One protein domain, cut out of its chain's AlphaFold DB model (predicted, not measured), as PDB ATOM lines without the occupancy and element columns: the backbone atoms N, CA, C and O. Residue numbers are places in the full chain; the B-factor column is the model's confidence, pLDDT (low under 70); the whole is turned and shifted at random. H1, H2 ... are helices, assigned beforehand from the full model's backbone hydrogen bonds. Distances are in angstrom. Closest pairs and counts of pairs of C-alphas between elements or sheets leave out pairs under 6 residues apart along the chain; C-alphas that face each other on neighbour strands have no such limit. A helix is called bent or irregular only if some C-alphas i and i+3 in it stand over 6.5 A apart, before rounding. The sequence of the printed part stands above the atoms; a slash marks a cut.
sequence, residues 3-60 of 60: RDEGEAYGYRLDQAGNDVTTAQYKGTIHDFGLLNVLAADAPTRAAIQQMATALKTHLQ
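What this domain is: This is residues 3 to 60 of the 60 residues of the protein "Acetyl esterase/lipase" of Paraburkholderia sp. Cpub6 (UniProt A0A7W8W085). Two helices, H1 and H2, lie apart and run roughly the same way, and the long link between them folds back through the space between the two, like the slanting stroke of a flat, loose Z. Before H2 begins, residues 28 to 41 wind through a loop near its start, while residues 55 to 60, of which 55 to 59 belong to H2, stick out. You will find 58 printed residues with two named helices, H1 then H2, and no named strand: the class is all helix. The whole is loose, with a radius of gyration of the C-alphas of 13.0 A, and flat, spanning 37 by 32 by 14 A.

Where its parts are: Find C-alpha 3 at (46.726, 84.704, 85.169); from there H1, residues 3 to 15, runs 18.7 A to C-alpha 15 at (50.485, 72.775, 71.280). Go on through residues 16 to 41, which hold no named element, to C-alpha 42 at (35.451, 76.397, 98.265). There H2, residues 42 to 59, begins, and it runs 25.8 A to C-alpha 59 at (52.763, 58.685, 91.012).

How they stand to each other: Compare the C-alphas of H1 with those of H2: the two helices are apart, with no C-alpha of the one within 8 A of the other. Look next at the backbone O and N atoms: in H1 and H2 every O i to N i+4 pair is within hydrogen-bond range. Neither helix is bent.

The domain as a whole: The two C-alphas farthest apart are those of Gly 17 and Val 37, 37.5 A. Both belong to the long link of 26 residues from H1 to H2, whose C-alphas lie 6 to 19 A from the mean of the C-alphas. The printed part runs from residue 3 to residue 60, the chain's last, and has no cut. In the B-factor column of this predicted model, the mean pLDDT of the printed part is 97.4, and no printed residue is under 70.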
ATOM      1  N   ARG A   3      47.811  85.583  85.640       94.88
ATOM      2  CA  ARG A   3      46.726  84.704  85.169       94.88
ATOM      3  C   ARG A   3      46.836  84.406  83.673       94.88
ATOM      4  O   ARG A   3      46.930  83.248  83.288       94.88
ATOM      5  N   ASP A   4      46.841  85.459  82.864       96.25
ATOM      6  CA  ASP A   4      46.791  85.337  81.405       96.25
ATOM      7  C   ASP A   4      48.089  84.696  80.867       96.25
ATOM      8  O   ASP A   4      48.055  83.900  79.932       96.25
ATOM      9  N   GLU A   5      49.233  84.964  81.512       97.00
ATOM     10  CA  GLU A   5      50.514  84.313  81.203       97.00
ATOM     11  C   GLU A   5      50.507  82.814  81.538       97.00
ATOM     12  O   GLU A   5      50.999  82.010  80.745       97.00
ATOM     13  N   GLY A   6      49.918  82.422  82.674       96.50
ATOM     14  CA  GLY A   6      49.765  81.015  83.050       96.50
ATOM     15  C   GLY A   6      48.878  80.239  82.074       96.50
ATOM     16  O   GLY A   6      49.242  79.143  81.648       96.50
ATOM     17  N   GLU A   7      47.755  80.829  81.657       97.12
ATOM     18  CA  GLU A   7      46.864  80.242  80.646       97.12
ATOM     19  C   GLU A   7      47.559  80.114  79.283       97.12
ATOM     20  O   GLU A   7      47.515  79.054  78.655       97.12
ATOM     21  N   ALA A   8      48.273  81.159  78.852       98.00
ATOM     22  CA  ALA A   8      49.041  81.127  77.612       98.00
ATOM     23  C   ALA A   8      50.151  80.065  77.640       98.00
ATOM     24  O   ALA A   8      50.419  79.425  76.622       98.00
ATOM     25  N   TYR A   9      50.801  79.858  78.786       98.12
ATOM     26  CA  TYR A   9      51.819  78.822  78.933       98.12
ATOM     27  C   TYR A   9      51.222  77.412  78.855       98.12
ATOM     28  O   TYR A   9      51.754  76.575  78.128       98.12
ATOM     29  N   GLY A  10      50.088  77.171  79.517       98.12
ATOM     30  CA  GLY A  10      49.355  75.909  79.408       98.12
ATOM     31  C   GLY A  10      48.990  75.567  77.961       98.12
ATOM     32  O   GLY A  10      49.259  74.459  77.500       98.12
ATOM     33  N   TYR A  11      48.490  76.550  77.205       97.75
ATOM     34  CA  TYR A  11      48.192  76.383  75.779       97.75
ATOM     35  C   TYR A  11      49.439  76.068  74.940       97.75
ATOM     36  O   TYR A  11      49.398  75.222  74.052       97.75
ATOM     37  N   ARG A  12      50.580  76.707  75.232       98.62
ATOM     38  CA  ARG A  12      51.848  76.401  74.547       98.62
ATOM     39  C   ARG A  12      52.331  74.978  74.824       98.62
ATOM     40  O   ARG A  12      52.889  74.355  73.925       98.62
ATOM     41  N   LEU A  13      52.138  74.464  76.039       98.69
ATOM     42  CA  LEU A  13      52.492  73.082  76.365       98.69
ATOM     43  C   LEU A  13      51.602  72.076  75.625       98.69
ATOM     44  O   LEU A  13      52.134  71.096  75.104       98.69
ATOM     45  N   ASP A  14      50.299  72.348  75.534       98.31
ATOM     46  CA  ASP A  14      49.340  71.545  74.762       98.31
ATOM     47  C   ASP A  14      49.705  71.521  73.265       98.31
ATOM     48  O   ASP A  14      49.854  70.457  72.669       98.31
ATOM     49  N   GLN A  15      50.010  72.683  72.671       98.50
ATOM     50  CA  GLN A  15      50.485  72.775  71.280       98.50
ATOM     51  C   GLN A  15      51.789  72.008  71.017       98.50
ATOM     52  O   GLN A  15      52.032  71.571  69.891       98.50
ATOM     53  N   ALA A  16      52.637  71.852  72.034       98.69
ATOM     54  CA  ALA A  16      53.859  71.057  71.956       98.69
ATOM     55  C   ALA A  16      53.614  69.539  72.110       98.69
ATOM     56  O   ALA A  16      54.573  68.769  72.067       98.69
ATOM     57  N   GLY A  17      52.359  69.103  72.270       98.38
ATOM     58  CA  GLY A  17      51.972  67.696  72.393       98.38
ATOM     59  C   GLY A  17      52.140  67.114  73.796       98.38
ATOM     60  O   GLY A  17      52.169  65.893  73.943       98.38
ATOM     61  N   ASN A  18      52.280  67.960  74.821       98.38
ATOM     62  CA  ASN A  18      52.323  67.496  76.206       98.38
ATOM     63  C   ASN A  18      50.904  67.218  76.714       98.38
ATOM     64  O   ASN A  18      49.990  67.996  76.450       98.38
ATOM     65  N   ASP A  19      50.742  66.166  77.516       96.81
ATOM     66  CA  ASP A  19      49.506  65.928  78.265       96.81
ATOM     67  C   ASP A  19      49.395  66.949  79.409       96.81
ATOM     68  O   ASP A  19      50.074  66.836  80.434       96.81
ATOM     69  N   VAL A  20      48.614  68.013  79.194       97.75
ATOM     70  CA  VAL A  20      48.511  69.153  80.112       97.75
ATOM     71  C   VAL A  20      47.064  69.533  80.372       97.75
ATOM     72  O   VAL A  20      46.267  69.754  79.468       97.75
ATOM     73  N   THR A  21      46.748  69.711  81.654       97.25
ATOM     74  CA  THR A  21      45.481  70.291  82.106       97.25
ATOM     75  C   THR A  21      45.703  71.722  82.593       97.25
ATOM     76  O   THR A  21      46.492  71.953  83.505       97.25
ATOM     77  N   THR A  22      44.953  72.679  82.037       97.25
ATOM     78  CA  THR A  22      44.916  74.075  82.508       97.25
ATOM     79  C   THR A  22      43.534  74.388  83.071       97.25
ATOM     80  O   THR A  22      42.535  74.228  82.374       97.25
ATOM     81  N   ALA A  23      43.456  74.831  84.328       96.44
ATOM     82  CA  ALA A  23      42.193  75.149  84.992       96.44
ATOM     83  C   ALA A  23      42.253  76.514  85.686       96.44
ATOM     84  O   ALA A  23      43.205  76.819  86.405       96.44
ATOM     85  N   GLN A  24      41.204  77.318  85.504       96.12
ATOM     86  CA  GLN A  24      41.042  78.603  86.178       96.12
ATOM     87  C   GLN A  24      40.055  78.471  87.343       96.12
ATOM     88  O   GLN A  24      38.890  78.119  87.153       96.12
ATOM     89  N   TYR A  25      40.500  78.854  88.537       97.12
ATOM     90  CA  TYR A  25      39.654  78.996  89.720       97.12
ATOM     91  C   TYR A  25      39.272  80.466  89.895       97.12
ATOM     92  O   TYR A  25      40.121  81.308  90.171       97.12
ATOM     93  N   LYS A  26      37.996  80.800  89.677       95.38
ATOM     94  CA  LYS A  26      37.497  82.182  89.790       95.38
ATOM     95  C   LYS A  26      37.232  82.570  91.246       95.38
ATOM     96  O   LYS A  26      36.952  81.718  92.084       95.38
ATOM     97  N   GLY A  27      37.257  83.878  91.515       94.75
ATOM     98  CA  GLY A  27      36.976  84.434  92.845       94.75
ATOM     99  C   GLY A  27      38.144  84.331  93.828       94.75
ATOM    100  O   GLY A  27      37.941  84.524  95.021       94.75
ATOM    101  N   THR A  28      39.348  84.033  93.341       96.94
ATOM    102  CA  THR A  28      40.561  83.892  94.152       96.94
ATOM    103  C   THR A  28      41.628  84.916  93.761       96.94
ATOM    104  O   THR A  28      41.524  85.611  92.747       96.94
ATOM    105  N   ILE A  29      42.665  85.012  94.591       96.81
ATOM    106  CA  ILE A  29      43.890  85.783  94.340       96.81
ATOM    107  C   ILE A  29      45.071  84.831  94.145       96.81
ATOM    108  O   ILE A  29      44.932  83.640  94.379       96.81
ATOM    109  N   HIS A  30      46.234  85.348  93.741       96.56
ATOM    110  CA  HIS A  30      47.401  84.543  93.357       96.56
ATOM    111  C   HIS A  30      47.745  83.410  94.341       96.56
ATOM    112  O   HIS A  30      47.774  82.248  93.946       96.56
ATOM    113  N   ASP A  31      47.903  83.727  95.625       97.00
ATOM    114  CA  ASP A  31      48.392  82.779  96.634       97.00
ATOM    115  C   ASP A  31      47.276  81.997  97.351       97.00
ATOM    116  O   ASP A  31      47.465  81.509  98.464       97.00
ATOM    117  N   PHE A  32      46.087  81.858  96.751       97.50
ATOM    118  CA  PHE A  32      44.939  81.234  97.428       97.50
ATOM    119  C   PHE A  32      45.173  79.782  97.877       97.50
ATOM    120  O   PHE A  32      44.615  79.365  98.885       97.50
ATOM    121  N   GLY A  33      46.031  79.033  97.176       96.75
ATOM    122  CA  GLY A  33      46.441  77.678  97.565       96.75
ATOM    123  C   GLY A  33      47.497  77.615  98.678       96.75
ATOM    124  O   GLY A  33      47.758  76.533  99.194       96.75
ATOM    125  N   LEU A  34      48.103  78.752  99.041       98.00
ATOM    126  CA  LEU A  34      49.170  78.867 100.042       98.00
ATOM    127  C   LEU A  34      48.680  79.517 101.345       98.00
ATOM    128  O   LEU A  34      49.142  79.171 102.432       98.00
ATOM    129  N   LEU A  35      47.769  80.487 101.258       98.38
ATOM    130  CA  LEU A  35      47.351  81.293 102.403       98.38
ATOM    131  C   LEU A  35      46.377  80.539 103.322       98.38
ATOM    132  O   LEU A  35      45.234  80.276 102.952       98.38
ATOM    133  N   ASN A  36      46.777  80.310 104.577       98.44
ATOM    134  CA  ASN A  36      45.950  79.626 105.584       98.44
ATOM    135  C   ASN A  36      44.571  80.271 105.801       98.44
ATOM    136  O   ASN A  36      43.601  79.564 106.063       98.44
ATOM    137  N   VAL A  37      44.462  81.597 105.667       98.31
ATOM    138  CA  VAL A  37      43.183  82.314 105.824       98.31
ATOM    139  C   VAL A  37      42.152  81.928 104.753       98.31
ATOM    140  O   VAL A  37      40.958  82.052 104.998       98.31
ATOM    141  N   LEU A  38      42.600  81.409 103.604       98.50
ATOM    142  CA  LEU A  38      41.755  80.977 102.485       98.50
ATOM    143  C   LEU A  38      41.630  79.447 102.398       98.50
ATOM    144  O   LEU A  38      40.988  78.931 101.485       98.50
ATOM    145  N   ALA A  39      42.217  78.690 103.334       98.06
ATOM    146  CA  ALA A  39      42.257  77.225 103.273       98.06
ATOM    147  C   ALA A  39      40.858  76.581 103.293       98.06
ATOM    148  O   ALA A  39      40.640  75.510 102.720       98.06
ATOM    149  N   ALA A  40      39.897  77.240 103.945       98.06
ATOM    150  CA  ALA A  40      38.516  76.785 104.039       98.06
ATOM    151  C   ALA A  40      37.608  77.315 102.911       98.06
ATOM    152  O   ALA A  40      36.409  77.012 102.904       98.06
ATOM    153  N   ASP A  41      38.143  78.049 101.940       98.44
ATOM    154  CA  ASP A  41      37.348  78.518 100.813       98.44
ATOM    155  C   ASP A  41      37.062  77.368  99.844       98.44
ATOM    156  O   ASP A  41      37.888  76.480  99.604       98.44
ATOM    157  N   ALA A  42      35.861  77.379  99.264       98.12
ATOM    158  CA  ALA A  42      35.451  76.397  98.265       98.12
ATOM    159  C   ALA A  42      36.444  76.269  97.086       98.12
ATOM    160  O   ALA A  42      36.837  75.136  96.796       98.12
ATOM    161  N   PRO A  43      36.903  77.361  96.431       98.12
ATOM    162  CA  PRO A  43      37.873  77.248  95.342       98.12
ATOM    163  C   PRO A  43      39.232  76.694  95.793       98.12
ATOM    164  O   PRO A  43      39.835  75.927  95.047       98.12
ATOM    165  N   THR A  44      39.693  77.005  97.009       98.50
ATOM    166  CA  THR A  44      40.960  76.484  97.550       98.50
ATOM    167  C   THR A  44      40.909  74.972  97.727       98.50
ATOM    168  O   THR A  44      41.782  74.260  97.231       98.50
ATOM    169  N   ARG A  45      39.850  74.455  98.367       98.38
ATOM    170  CA  ARG A  45      39.674  73.003  98.532       98.38
ATOM    171  C   ARG A  45      39.549  72.281  97.195       98.38
ATOM    172  O   ARG A  45      40.149  71.223  97.030       98.38
ATOM    173  N   ALA A  46      38.800  72.849  96.250       98.50
ATOM    174  CA  ALA A  46      38.632  72.260  94.926       98.50
ATOM    175  C   ALA A  46      39.968  72.181  94.164       98.50
ATOM    176  O   ALA A  46      40.313  71.112  93.661       98.50
ATOM    177  N   ALA A  47      40.758  73.262  94.164       98.44
ATOM    178  CA  ALA A  47      42.075  73.291  93.528       98.44
ATOM    179  C   ALA A  47      43.039  72.268  94.140       98.44
ATOM    180  O   ALA A  47      43.654  71.488  93.411       98.44
ATOM    181  N   ILE A  48      43.137  72.225  95.474       98.31
ATOM    182  CA  ILE A  48      44.003  71.268  96.177       98.31
ATOM    183  C   ILE A  48      43.574  69.830  95.881       98.31
ATOM    184  O   ILE A  48      44.425  68.988  95.602       98.31
ATOM    185  N   GLN A  49      42.270  69.544  95.894       98.56
ATOM    186  CA  GLN A  49      41.768  68.206  95.605       98.56
ATOM    187  C   GLN A  49      42.067  67.783  94.161       98.56
ATOM    188  O   GLN A  49      42.550  66.672  93.961       98.56
ATOM    189  N   GLN A  50      41.858  68.662  93.172       98.38
ATOM    190  CA  GLN A  50      42.208  68.370  91.778       98.38
ATOM    191  C   GLN A  50      43.706  68.060  91.632       98.38
ATOM    192  O   GLN A  50      44.063  67.050  91.024       98.38
ATOM    193  N   MET A  51      44.581  68.891  92.212       97.62
ATOM    194  CA  MET A  51      46.034  68.687  92.148       97.62
ATOM    195  C   MET A  51      46.460  67.385  92.837       97.62
ATOM    196  O   MET A  51      47.232  66.612  92.271       97.62
ATOM    197  N   ALA A  52      45.932  67.106  94.032       98.19
ATOM    198  CA  ALA A  52      46.244  65.889  94.774       98.19
ATOM    199  C   ALA A  52      45.793  64.626  94.026       98.19
ATOM    200  O   ALA A  52      46.532  63.643  93.981       98.19
ATOM    201  N   THR A  53      44.607  64.651  93.410       98.44
ATOM    202  CA  THR A  53      44.124  63.542  92.579       98.44
ATOM    203  C   THR A  53      45.017  63.330  91.361       98.44
ATOM    204  O   THR A  53      45.403  62.191  91.117       98.44
ATOM    205  N   ALA A  54      45.401  64.392  90.647       97.69
ATOM    206  CA  ALA A  54      46.301  64.277  89.500       97.69
ATOM    207  C   ALA A  54      47.645  63.649  89.901       97.69
ATOM    208  O   ALA A  54      48.070  62.659  89.311       97.69
ATOM    209  N   LEU A  55      48.274  64.147  90.972       97.88
ATOM    210  CA  LEU A  55      49.521  63.572  91.485       97.88
ATOM    211  C   LEU A  55      49.360  62.097  91.854       97.88
ATOM    212  O   LEU A  55      50.203  61.280  91.494       97.88
ATOM    213  N   LYS A  56      48.267  61.741  92.536       98.25
ATOM    214  CA  LYS A  56      47.982  60.353  92.903       98.25
ATOM    215  C   LYS A  56      47.886  59.450  91.672       98.25
ATOM    216  O   LYS A  56      48.460  58.374  91.688       98.25
ATOM    217  N   THR A  57      47.193  59.891  90.625       97.19
ATOM    218  CA  THR A  57      47.028  59.128  89.379       97.19
ATOM    219  C   THR A  57      48.347  58.888  88.642       97.19
ATOM    220  O   THR A  57      48.475  57.867  87.977       97.19
ATOM    221  N   HIS A  58      49.316  59.801  88.739       95.94
ATOM    222  CA  HIS A  58      50.575  59.700  87.990       95.94
ATOM    223  C   HIS A  58      51.759  59.148  88.797       95.94
ATOM    224  O   HIS A  58      52.785  58.820  88.203       95.94
ATOM    225  N   LEU A  59      51.656  59.076  90.126       96.88
ATOM    226  CA  LEU A  59      52.763  58.685  91.012       96.88
ATOM    227  C   LEU A  59      52.504  57.406  91.820       96.88
ATOM    228  O   LEU A  59      53.388  56.986  92.570       96.88
ATOM    229  N   GLN A  60      51.317  56.811  91.712       88.56
ATOM    230  CA  GLN A  60      50.959  55.532  92.335       88.56
ATOM    231  C   GLN A  60      50.518  54.542  91.267       88.56
ATOM    232  O   GLN A  60      50.857  53.350  91.430       88.56
TER     233      GLN A  60